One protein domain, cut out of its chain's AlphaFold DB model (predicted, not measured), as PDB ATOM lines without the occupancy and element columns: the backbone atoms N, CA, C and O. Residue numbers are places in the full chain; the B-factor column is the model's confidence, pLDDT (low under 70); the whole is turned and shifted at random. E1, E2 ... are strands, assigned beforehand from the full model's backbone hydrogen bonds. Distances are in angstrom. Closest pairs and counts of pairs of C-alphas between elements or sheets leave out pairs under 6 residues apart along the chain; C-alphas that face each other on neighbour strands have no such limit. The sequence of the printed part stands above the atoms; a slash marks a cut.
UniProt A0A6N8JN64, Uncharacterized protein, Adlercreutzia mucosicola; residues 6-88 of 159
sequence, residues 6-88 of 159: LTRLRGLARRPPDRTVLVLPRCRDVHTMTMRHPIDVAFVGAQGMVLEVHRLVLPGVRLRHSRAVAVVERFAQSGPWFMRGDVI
ATOM      1  N   LEU A   6     167.120 131.868 138.206       39.56
ATOM      2  CA  LEU A   6     167.919 131.558 137.017       39.56
ATOM      3  C   LEU A   6     168.663 132.769 136.422       39.56
ATOM      4  O   LEU A   6     169.709 132.590 135.801       39.56
ATOM      5  N   THR A   7     168.190 134.002 136.638       45.09
ATOM      6  CA  THR A   7     168.910 135.211 136.193       45.09
ATOM      7  C   THR A   7     170.158 135.457 137.045       45.09
ATOM      8  O   THR A   7     171.176 135.906 136.524       45.09
ATOM      9  N   ARG A   8     170.126 135.096 138.339       49.59
ATOM     10  CA  ARG A   8     171.304 135.157 139.227       49.59
ATOM     11  C   ARG A   8     172.318 134.060 138.936       49.59
ATOM     12  O   ARG A   8     173.509 134.303 139.080       49.59
ATOM     13  N   LEU A   9     171.866 132.911 138.432       45.56
ATOM     14  CA  LEU A   9     172.725 131.794 138.018       45.56
ATOM     15  C   LEU A   9     173.756 132.170 136.928       45.56
ATOM     16  O   LEU A   9     174.674 131.400 136.656       45.56
ATOM     17  N   ARG A  10     173.583 133.336 136.286       50.41
ATOM     18  CA  ARG A  10     174.455 133.900 135.242       50.41
ATOM     19  C   ARG A  10     175.269 135.121 135.712       50.41
ATOM     20  O   ARG A  10     175.861 135.802 134.874       50.41
ATOM     21  N   GLY A  11     175.310 135.410 137.017       58.62
ATOM     22  CA  GLY A  11     176.237 136.385 137.602       58.62
ATOM     23  C   GLY A  11     177.695 135.960 137.389       58.62
ATOM     24  O   GLY A  11     178.002 134.782 137.539       58.62
ATOM     25  N   LEU A  12     178.551 136.908 136.980       54.31
ATOM     26  CA  LEU A  12     179.998 136.812 136.675       54.31
ATOM     27  C   LEU A  12     180.494 135.711 135.703       54.31
ATOM     28  O   LEU A  12     181.425 135.977 134.952       54.31
ATOM     29  N   ALA A  13     179.858 134.543 135.595       52.91
ATOM     30  CA  ALA A  13     180.271 133.398 134.770       52.91
ATOM     31  C   ALA A  13     180.343 133.658 133.246       52.91
ATOM     32  O   ALA A  13     180.853 132.825 132.500       52.91
ATOM     33  N   ARG A  14     179.829 134.802 132.772       47.94
ATOM     34  CA  ARG A  14     179.931 135.276 131.376       47.94
ATOM     35  C   ARG A  14     180.667 136.613 131.216       47.94
ATOM     36  O   ARG A  14     180.692 137.144 130.110       47.94
ATOM     37  N   ARG A  15     181.233 137.183 132.284       53.62
ATOM     38  CA  ARG A  15     182.039 138.411 132.191       53.62
ATOM     39  C   ARG A  15     183.529 138.067 132.094       53.62
ATOM     40  O   ARG A  15     183.953 137.098 132.724       53.62
ATOM     41  N   PRO A  16     184.324 138.838 131.329       52.00
ATOM     42  CA  PRO A  16     185.776 138.770 131.437       52.00
ATOM     43  C   PRO A  16     186.209 139.183 132.856       52.00
ATOM     44  O   PRO A  16     185.462 139.918 133.508       52.00
ATOM     45  N   PRO A  17     187.392 138.749 133.332       57.34
ATOM     46  CA  PRO A  17     187.925 139.137 134.633       57.34
ATOM     47  C   PRO A  17     188.189 140.648 134.701       57.34
ATOM     48  O   PRO A  17     189.256 141.136 134.331       57.34
ATOM     49  N   ASP A  18     187.190 141.394 135.166       57.84
ATOM     50  CA  ASP A  18     187.220 142.838 135.338       57.84
ATOM     51  C   ASP A  18     187.363 143.223 136.822       57.84
ATOM     52  O   ASP A  18     187.212 142.415 137.740       57.84
ATOM     53  N   ARG A  19     187.670 144.498 137.088       59.56
ATOM     54  CA  ARG A  19     187.721 145.034 138.462       59.56
ATOM     55  C   ARG A  19     186.324 145.351 139.019       59.56
ATOM     56  O   ARG A  19     186.214 146.117 139.977       59.56
ATOM     57  N   THR A  20     185.263 144.817 138.413       62.44
ATOM     58  CA  THR A  20     183.886 145.150 138.772       62.44
ATOM     59  C   THR A  20     183.466 144.390 140.021       62.44
ATOM     60  O   THR A  20     183.634 143.178 140.135       62.44
ATOM     61  N   VAL A  21     182.882 145.128 140.959       75.19
ATOM     62  CA  VAL A  21     182.212 144.570 142.131       75.19
ATOM     63  C   VAL A  21     180.732 144.426 141.797       75.19
ATOM     64  O   VAL A  21     180.070 145.420 141.495       75.19
ATOM     65  N   LEU A  22     180.210 143.201 141.845       78.06
ATOM     66  CA  LEU A  22     178.787 142.919 141.684       78.06
ATOM     67  C   LEU A  22     178.132 142.784 143.063       78.06
ATOM     68  O   LEU A  22     178.643 142.097 143.946       78.06
ATOM     69  N   VAL A  23     176.988 143.440 143.242       77.19
ATOM     70  CA  VAL A  23     176.148 143.294 144.434       77.19
ATOM     71  C   VAL A  23     174.923 142.471 144.056       77.19
ATOM     72  O   VAL A  23     174.177 142.836 143.148       77.19
ATOM     73  N   LEU A  24     174.699 141.367 144.765       77.75
ATOM     74  CA  LEU A  24     173.517 140.521 144.641       77.75
ATOM     75  C   LEU A  24     172.569 140.817 145.822       77.75
ATOM     76  O   LEU A  24     172.686 140.183 146.878       77.75
ATOM     77  N   PRO A  25     171.631 141.777 145.693       72.12
ATOM     78  CA  PRO A  25     170.683 142.098 146.757       72.12
ATOM     79  C   PRO A  25     169.724 140.930 147.003       72.12
ATOM     80  O   PRO A  25     169.352 140.203 146.083       72.12
ATOM     81  N   ARG A  26     169.276 140.742 148.245       76.31
ATOM     82  CA  ARG A  26     168.456 139.592 148.679       76.31
ATOM     83  C   ARG A  26     169.125 138.244 148.373       76.31
ATOM     84  O   ARG A  26     168.436 137.290 148.007       76.31
ATOM     85  N   CYS A  27     170.454 138.172 148.442       77.44
ATOM     86  CA  CYS A  27     171.227 136.947 148.244       77.44
ATOM     87  C   CYS A  27     171.951 136.549 149.534       77.44
ATOM     88  O   CYS A  27     172.384 137.407 150.298       77.44
ATOM     89  N   ARG A  28     172.047 135.240 149.777       82.75
ATOM     90  CA  ARG A  28     172.639 134.641 150.989       82.75
ATOM     91  C   ARG A  28     173.375 133.326 150.724       82.75
ATOM     92  O   ARG A  28     173.736 132.627 151.665       82.75
ATOM     93  N   ASP A  29     173.531 132.983 149.451       84.69
ATOM     94  CA  ASP A  29     174.056 131.722 148.932       84.69
ATOM     95  C   ASP A  29     174.832 132.057 147.652       84.69
ATOM     96  O   ASP A  29     174.332 132.820 146.823       84.69
ATOM     97  N   VAL A  30     176.054 131.551 147.527       85.25
ATOM     98  CA  VAL A  30     176.954 131.768 146.390       85.25
ATOM     99  C   VAL A  30     177.416 130.405 145.913       85.25
ATOM    100  O   VAL A  30     177.898 129.603 146.714       85.25
ATOM    101  N   HIS A  31     177.291 130.144 144.616       86.81
ATOM    102  CA  HIS A  31     177.731 128.900 143.997       86.81
ATOM    103  C   HIS A  31     178.769 129.183 142.904       86.81
ATOM    104  O   HIS A  31     178.503 129.914 141.954       86.81
ATOM    105  N   THR A  32     179.944 128.564 142.988       82.69
ATOM    106  CA  THR A  32     181.016 128.740 141.992       82.69
ATOM    107  C   THR A  32     181.124 127.554 141.024       82.69
ATOM    108  O   THR A  32     182.041 127.495 140.212       82.69
ATOM    109  N   MET A  33     180.173 126.610 141.055       79.50
ATOM    110  CA  MET A  33     180.128 125.423 140.176       79.50
ATOM    111  C   MET A  33     180.092 125.754 138.674       79.50
ATOM    112  O   MET A  33     180.603 124.990 137.867       79.50
ATOM    113  N   THR A  34     179.506 126.890 138.288       74.25
ATOM    114  CA  THR A  34     179.421 127.354 136.890       74.25
ATOM    115  C   THR A  34     180.538 128.331 136.502       74.25
ATOM    116  O   THR A  34     180.512 128.891 135.407       74.25
ATOM    117  N   MET A  35     181.511 128.573 137.388       81.69
ATOM    118  CA  MET A  35     182.571 129.564 137.193       81.69
ATOM    119  C   MET A  35     183.888 128.928 136.738       81.69
ATOM    120  O   MET A  35     184.209 127.805 137.103       81.69
ATOM    121  N   ARG A  36     184.679 129.680 135.961       83.00
ATOM    122  CA  ARG A  36     186.030 129.274 135.513       83.00
ATOM    123  C   ARG A  36     187.169 129.927 136.298       83.00
ATOM    124  O   ARG A  36     188.301 129.467 136.219       83.00
ATOM    125  N   HIS A  37     186.881 130.997 137.034       85.12
ATOM    126  CA  HIS A  37     187.869 131.790 137.764       85.12
ATOM    127  C   HIS A  37     187.471 131.912 139.238       85.12
ATOM    128  O   HIS A  37     186.272 131.961 139.526       85.12
ATOM    129  N   PRO A  38     188.448 131.978 140.160       89.31
ATOM    130  CA  PRO A  38     188.169 132.203 141.569       89.31
ATOM    131  C   PRO A  38     187.631 133.615 141.834       89.31
ATOM    132  O   PRO A  38     187.926 134.562 141.096       89.31
ATOM    133  N   ILE A  39     186.873 133.762 142.919       90.44
ATOM    134  CA  ILE A  39     186.254 135.030 143.334       90.44
ATOM    135  C   ILE A  39     186.596 135.410 144.778       90.44
ATOM    136  O   ILE A  39     186.856 134.552 145.619       90.44
ATOM    137  N   ASP A  40     186.571 136.709 145.074       92.00
ATOM    138  CA  ASP A  40     186.471 137.211 146.444       92.00
ATOM    139  C   ASP A  40     184.991 137.517 146.743       92.00
ATOM    140  O   ASP A  40     184.306 138.152 145.936       92.00
ATOM    141  N   VAL A  41     184.500 137.083 147.905       92.38
ATOM    142  CA  VAL A  41     183.092 137.148 148.335       92.38
ATOM    143  C   VAL A  41     183.002 137.827 149.700       92.38
ATOM    144  O   VAL A  41     183.789 137.533 150.597       92.38
ATOM    145  N   ALA A  42     182.021 138.705 149.888       93.62
ATOM    146  CA  ALA A  42     181.661 139.286 151.176       93.62
ATOM    147  C   ALA A  42     180.143 139.188 151.400       93.62
ATOM    148  O   ALA A  42     179.343 139.635 150.575       93.62
ATOM    149  N   PHE A  43     179.737 138.604 152.524       92.88
ATOM    150  CA  PHE A  43     178.339 138.520 152.947       92.88
ATOM    151  C   PHE A  43     177.958 139.761 153.755       92.88
ATOM    152  O   PHE A  43     178.658 140.124 154.698       92.88
ATOM    153  N   VAL A  44     176.830 140.391 153.429       90.38
ATOM    154  CA  VAL A  44     176.409 141.681 154.004       90.38
ATOM    155  C   VAL A  44     175.055 141.549 154.700       90.38
ATOM    156  O   VAL A  44     174.127 140.932 154.173       90.38
ATOM    157  N   GLY A  45     174.942 142.109 155.905       88.94
ATOM    158  CA  GLY A  45     173.732 142.129 156.729       88.94
ATOM    159  C   GLY A  45     172.794 143.299 156.427       88.94
ATOM    160  O   GLY A  45     173.112 144.189 155.642       88.94
ATOM    161  N   ALA A  46     171.628 143.311 157.081       86.69
ATOM    162  CA  ALA A  46     170.562 144.297 156.855       86.69
ATOM    163  C   ALA A  46     170.998 145.763 157.039       86.69
ATOM    164  O   ALA A  46     170.431 146.655 156.422       86.69
ATOM    165  N   GLN A  47     172.014 146.004 157.868       85.62
ATOM    166  CA  GLN A  47     172.569 147.322 158.183       85.62
ATOM    167  C   GLN A  47     173.715 147.744 157.238       85.62
ATOM    168  O   GLN A  47     174.468 148.654 157.568       85.62
ATOM    169  N   GLY A  48     173.935 147.031 156.127       86.12
ATOM    170  CA  GLY A  48     175.098 147.234 155.252       86.12
ATOM    171  C   GLY A  48     176.424 146.726 155.839       86.12
ATOM    172  O   GLY A  48     177.469 146.891 155.218       86.12
ATOM    173  N   MET A  49     176.407 146.099 157.020       92.62
ATOM    174  CA  MET A  49     177.608 145.578 157.679       92.62
ATOM    175  C   MET A  49     178.069 144.253 157.060       92.62
ATOM    176  O   MET A  49     177.275 143.322 156.916       92.62
ATOM    177  N   VAL A  50     179.363 144.136 156.769       93.50
ATOM    178  CA  VAL A  50     180.011 142.903 156.312       93.50
ATOM    179  C   VAL A  50     180.084 141.899 157.463       93.50
ATOM    180  O   VAL A  50     180.721 142.136 158.489       93.50
ATOM    181  N   LEU A  51     179.416 140.762 157.292       93.31
ATOM    182  CA  LEU A  51     179.279 139.706 158.294       93.31
ATOM    183  C   LEU A  51     180.410 138.679 158.207       93.31
ATOM    184  O   LEU A  51     180.878 138.202 159.240       93.31
ATOM    185  N   GLU A  52     180.835 138.358 156.986       94.31
ATOM    186  CA  GLU A  52     181.822 137.325 156.668       94.31
ATOM    187  C   GLU A  52     182.469 137.626 155.307       94.31
ATOM    188  O   GLU A  52     181.836 138.229 154.437       94.31
ATOM    189  N   VAL A  53     183.732 137.232 155.133       94.50
ATOM    190  CA  VAL A  53     184.522 137.468 153.917       94.50
ATOM    191  C   VAL A  53     185.311 136.209 153.581       94.50
ATOM    192  O   VAL A  53     186.023 135.681 154.431       94.50
ATOM    193  N   HIS A  54     185.244 135.784 152.322       94.44
ATOM    194  CA  HIS A  54     186.058 134.706 151.769       94.44
ATOM    195  C   HIS A  54     186.858 135.255 150.587       94.44
ATOM    196  O   HIS A  54     186.323 135.984 149.752       94.44
ATOM    197  N   ARG A  55     188.143 134.916 150.508       93.69
ATOM    198  CA  ARG A  55     189.012 135.287 149.383       93.69
ATOM    199  C   ARG A  55     189.459 134.045 148.638       93.69
ATOM    200  O   ARG A  55     189.550 132.983 149.246       93.69
ATOM    201  N   LEU A  56     189.757 134.204 147.348       92.69
ATOM    202  CA  LEU A  56     190.220 133.115 146.479       92.69
ATOM    203  C   LEU A  56     189.285 131.882 146.511       92.69
ATOM    204  O   LEU A  56     189.732 130.738 146.539       92.69
ATOM    205  N   VAL A  57     187.968 132.110 146.515       91.62
ATOM    206  CA  VAL A  57     186.967 131.037 146.476       91.62
ATOM    207  C   VAL A  57     187.061 130.352 145.117       91.62
ATOM    208  O   VAL A  57     186.725 130.951 144.094       91.62
ATOM    209  N   LEU A  58     187.548 129.112 145.107       90.75
ATOM    210  CA  LEU A  58     187.727 128.322 143.891       90.75
ATOM    211  C   LEU A  58     186.374 127.928 143.258       90.75
ATOM    212  O   LEU A  58     185.348 127.916 143.947       90.75
ATOM    213  N   PRO A  59     186.347 127.585 141.956       88.44
ATOM    214  CA  PRO A  59     185.219 126.903 141.324       88.44
ATOM    215  C   PRO A  59     184.781 125.624 142.052       88.44
ATOM    216  O   PRO A  59     185.575 124.984 142.737       88.44
ATOM    217  N   GLY A  60     183.513 125.237 141.886       85.06
ATOM    218  CA  GLY A  60     182.951 124.018 142.494       85.06
ATOM    219  C   GLY A  60     182.532 124.136 143.968       85.06
ATOM    220  O   GLY A  60     182.006 123.179 144.527       85.06
ATOM    221  N   VAL A  61     182.706 125.299 144.596       87.44
ATOM    222  CA  VAL A  61     182.375 125.552 146.007       87.44
ATOM    223  C   VAL A  61     180.979 126.176 146.137       87.44
ATOM    224  O   VAL A  61     180.485 126.868 145.241       87.44
ATOM    225  N   ARG A  62     180.327 125.954 147.283       89.38
ATOM    226  CA  ARG A  62     179.104 126.656 147.680       89.38
ATOM    227  C   ARG A  62     179.278 127.282 149.060       89.38
ATOM    228  O   ARG A  62     179.630 126.592 150.010       89.38
ATOM    229  N   LEU A  63     179.001 128.579 149.168       90.19
ATOM    230  CA  LEU A  63     179.081 129.357 150.404       90.19
ATOM    231  C   LEU A  63     177.695 129.887 150.766       90.19
ATOM    232  O   LEU A  63     176.954 130.332 149.890       90.19
ATOM    233  N   ARG A  64     177.331 129.875 152.050       91.50
ATOM    234  CA  ARG A  64     176.014 130.334 152.509       91.50
ATOM    235  C   ARG A  64     176.100 130.916 153.913       91.50
ATOM    236  O   ARG A  64     176.521 130.224 154.831       91.50
ATOM    237  N   HIS A  65     175.575 132.126 154.102       90.50
ATOM    238  CA  HIS A  65     175.506 132.767 155.414       90.50
ATOM    239  C   HIS A  65     174.057 133.125 155.778       90.50
ATOM    240  O   HIS A  65     173.397 133.915 155.103       90.50
ATOM    241  N   SER A  66     173.530 132.543 156.860       88.06
ATOM    242  CA  SER A  66     172.093 132.587 157.196       88.06
ATOM    243  C   SER A  66     171.540 133.994 157.455       88.06
ATOM    244  O   SER A  66     170.372 134.250 157.157       88.06
ATOM    245  N   ARG A  67     172.379 134.900 157.976       88.75
ATOM    246  CA  ARG A  67     172.027 136.286 158.347       88.75
ATOM    247  C   ARG A  67     172.344 137.313 157.253       88.75
ATOM    248  O   ARG A  67     172.134 138.503 157.470       88.75
ATOM    249  N   ALA A  68     172.883 136.879 156.111       89.81
ATOM    250  CA  ALA A  68     173.155 137.769 154.988       89.81
ATOM    251  C   ALA A  68     171.855 138.176 154.277       89.81
ATOM    252  O   ALA A  68     170.961 137.352 154.068       89.81
ATOM    253  N   VAL A  69     171.773 139.446 153.886       88.81
ATOM    254  CA  VAL A  69     170.723 139.982 153.008       88.81
ATOM    255  C   VAL A  69     171.262 140.331 151.626       88.81
ATOM    256  O   VAL A  69     170.473 140.468 150.697       88.81
ATOM    257  N   ALA A  70     172.573 140.490 151.470       87.56
ATOM    258  CA  ALA A  70     173.218 140.700 150.185       87.56
ATOM    259  C   ALA A  70     174.578 139.997 150.145       87.56
ATOM    260  O   ALA A  70     175.189 139.715 151.179       87.56
ATOM    261  N   VAL A  71     175.046 139.747 148.926       89.38
ATOM    262  CA  VAL A  71     176.412 139.309 148.639       89.38
ATOM    263  C   VAL A  71     177.088 140.387 147.810       89.38
ATOM    264  O   VAL A  71     176.464 140.961 146.918       89.38
ATOM    265  N   VAL A  72     178.358 140.640 148.098       89.00
ATOM    266  CA  VAL A  72     179.247 141.473 147.297       89.00
ATOM    267  C   VAL A  72     180.370 140.580 146.784       89.00
ATOM    268  O   VAL A  72     181.057 139.938 147.574       89.00
ATOM    269  N   GLU A  73     180.539 140.506 145.470       89.25
ATOM    270  CA  GLU A  73     181.475 139.589 144.816       89.25
ATOM    271  C   GLU A  73     182.308 140.296 143.741       89.25
ATOM    272  O   GLU A  73     181.870 141.268 143.120       89.25
ATOM    273  N   ARG A  74     183.533 139.814 143.534       87.94
ATOM    274  CA  ARG A  74     184.433 140.225 142.446       87.94
ATOM    275  C   ARG A  74     185.315 139.052 142.028       87.94
ATOM    276  O   ARG A  74     185.501 138.121 142.808       87.94
ATOM    277  N   PHE A  75     185.956 139.133 140.867       89.19
ATOM    278  CA  PHE A  75     187.067 138.230 140.552       89.19
ATOM    279  C   PHE A  75     188.193 138.355 141.586       89.19
ATOM    280  O   PHE A  75     188.507 139.459 142.046       89.19
ATOM    281  N   ALA A  76     188.783 137.221 141.972       89.38
ATOM    282  CA  ALA A  76     189.847 137.194 142.964       89.38
ATOM    283  C   ALA A  76     191.063 137.970 142.444       89.38
ATOM    284  O   ALA A  76     191.599 137.679 141.376       89.38
ATOM    285  N   GLN A  77     191.495 138.968 143.211       86.81
ATOM    286  CA  GLN A  77     192.655 139.797 142.885       86.81
ATOM    287  C   GLN A  77     193.422 140.168 144.153       86.81
ATOM    288  O   GLN A  77     192.877 140.156 145.263       86.81
ATOM    289  N   SER A  78     194.697 140.515 143.989       85.62
ATOM    290  CA  SER A  78     195.531 141.051 145.062       85.62
ATOM    291  C   SER A  78     195.079 142.459 145.485       85.62
ATOM    292  O   SER A  78     194.251 143.103 144.841       85.62
ATOM    293  N   GLY A  79     195.602 142.937 146.617       86.50
ATOM    294  CA  GLY A  79     195.262 144.252 147.162       86.50
ATOM    295  C   GLY A  79     194.013 144.269 148.061       86.50
ATOM    296  O   GLY A  79     193.534 143.202 148.481       86.50
ATOM    297  N   PRO A  80     193.520 145.477 148.408       87.94
ATOM    298  CA  PRO A  80     192.461 145.675 149.393       87.94
ATOM    299  C   PRO A  80     191.155 144.956 149.050       87.94
ATOM    300  O   PRO A  80     190.764 144.829 147.885       87.94
ATOM    301  N   TRP A  81     190.471 144.507 150.096       90.25
ATOM    302  CA  TRP A  81     189.110 143.985 150.056       90.25
ATOM    303  C   TRP A  81     188.411 144.318 151.373       90.25
ATOM    304  O   TRP A  81     189.064 144.781 152.307       90.25
ATOM    305  N   PHE A  82     187.104 144.085 151.429       90.00
ATOM    306  CA  PHE A  82     186.325 144.261 152.646       90.00
ATOM    307  C   PHE A  82     186.826 143.362 153.779       90.00
ATOM    308  O   PHE A  82     187.308 142.249 153.555       90.00
ATOM    309  N   MET A  83     186.655 143.843 155.003       92.06
ATOM    310  CA  MET A  83     186.863 143.120 156.245       92.06
ATOM    311  C   MET A  83     185.533 142.952 156.983       92.06
ATOM    312  O   MET A  83     184.582 143.714 156.806       92.06
ATOM    313  N   ARG A  84     185.448 141.932 157.840       92.75
ATOM    314  CA  ARG A  84     184.287 141.736 158.715       92.75
ATOM    315  C   ARG A  84     184.127 142.941 159.648       92.75
ATOM    316  O   ARG A  84     185.068 143.298 160.349       92.75
ATOM    317  N   GLY A  85     182.926 143.513 159.688       91.06
ATOM    318  CA  GLY A  85     182.606 144.732 160.437       91.06
ATOM    319  C   GLY A  85     182.599 146.016 159.598       91.06
ATOM    320  O   GLY A  85     182.028 147.005 160.057       91.06
ATOM    321  N   ASP A  86     183.142 146.001 158.375       89.94
ATOM    322  CA  ASP A  86     183.039 147.135 157.446       89.94
ATOM    323  C   ASP A  86     181.572 147.448 157.117       89.94
ATOM    324  O   ASP A  86     180.718 146.559 157.124       89.94
ATOM    325  N   VAL A  87     181.273 148.707 156.784       88.50
ATOM    326  CA  VAL A  87     179.928 149.154 156.386       88.50
ATOM    327  C   VAL A  87     179.936 149.585 154.923       88.50
ATOM    328  O   VAL A  87     180.750 150.410 154.513       88.50
ATOM    329  N   ILE A  88     179.010 149.023 154.147       83.75
ATOM    330  CA  ILE A  88     178.862 149.198 152.702       83.75
ATOM    331  C   ILE A  88     177.625 150.067 152.434       83.75
ATOM    332  O   ILE A  88     176.491 149.620 152.598       83.75
TER     333      ILE A  88
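Overview. This is residues 6 to 88 of the 159 residues of an uncharacterized protein of Adlercreutzia mucosicola (UniProt A0A6N8JN64). With little regular structure, this is a twisted four-strand sheet, E1 E6 E3 E4, with a smaller sheet, E2 and E5, over one face. Residues 76 to 88 fold back over the other face. The 83 printed residues hold six strands, E1 to E6 in chain order, and no named helix: all strand, both sheets antiparallel, 30 residues in named elements. It is compact, radius of gyration of the C-alphas 11.8 A, spanning 31 by 31 by 19 A.

Arrangement. After residues 6 to 21, find edge strand E1, residues 22 to 25, antiparallel to E6, residues 70 to 75: N 22 and O 73 are 2.8 A apart. E2, residues 29 to 31, pairs with E5, residues 62 to 64: N 30 to O 63, 2.8 A. E3, residues 39 to 44, forms a hairpin with E4, residues 50 to 57: N 41 to O 54, 2.8 A. E3 also neighbours E6: N 42 to O 72, 2.8 A. The closest C-alphas of E2 and E6, Val 30 and Val 71, are 7.9 A apart.

Along the chain. Find C-alpha 22 at (178.787, 142.919, 141.684), where E1 begins; E6 runs 17.0 A to C-alpha 75 at (187.067, 138.230, 140.552).

Size, cuts and confidence. The printed part has no cut and no long link; residues 6 to 20 have pLDDT under 70.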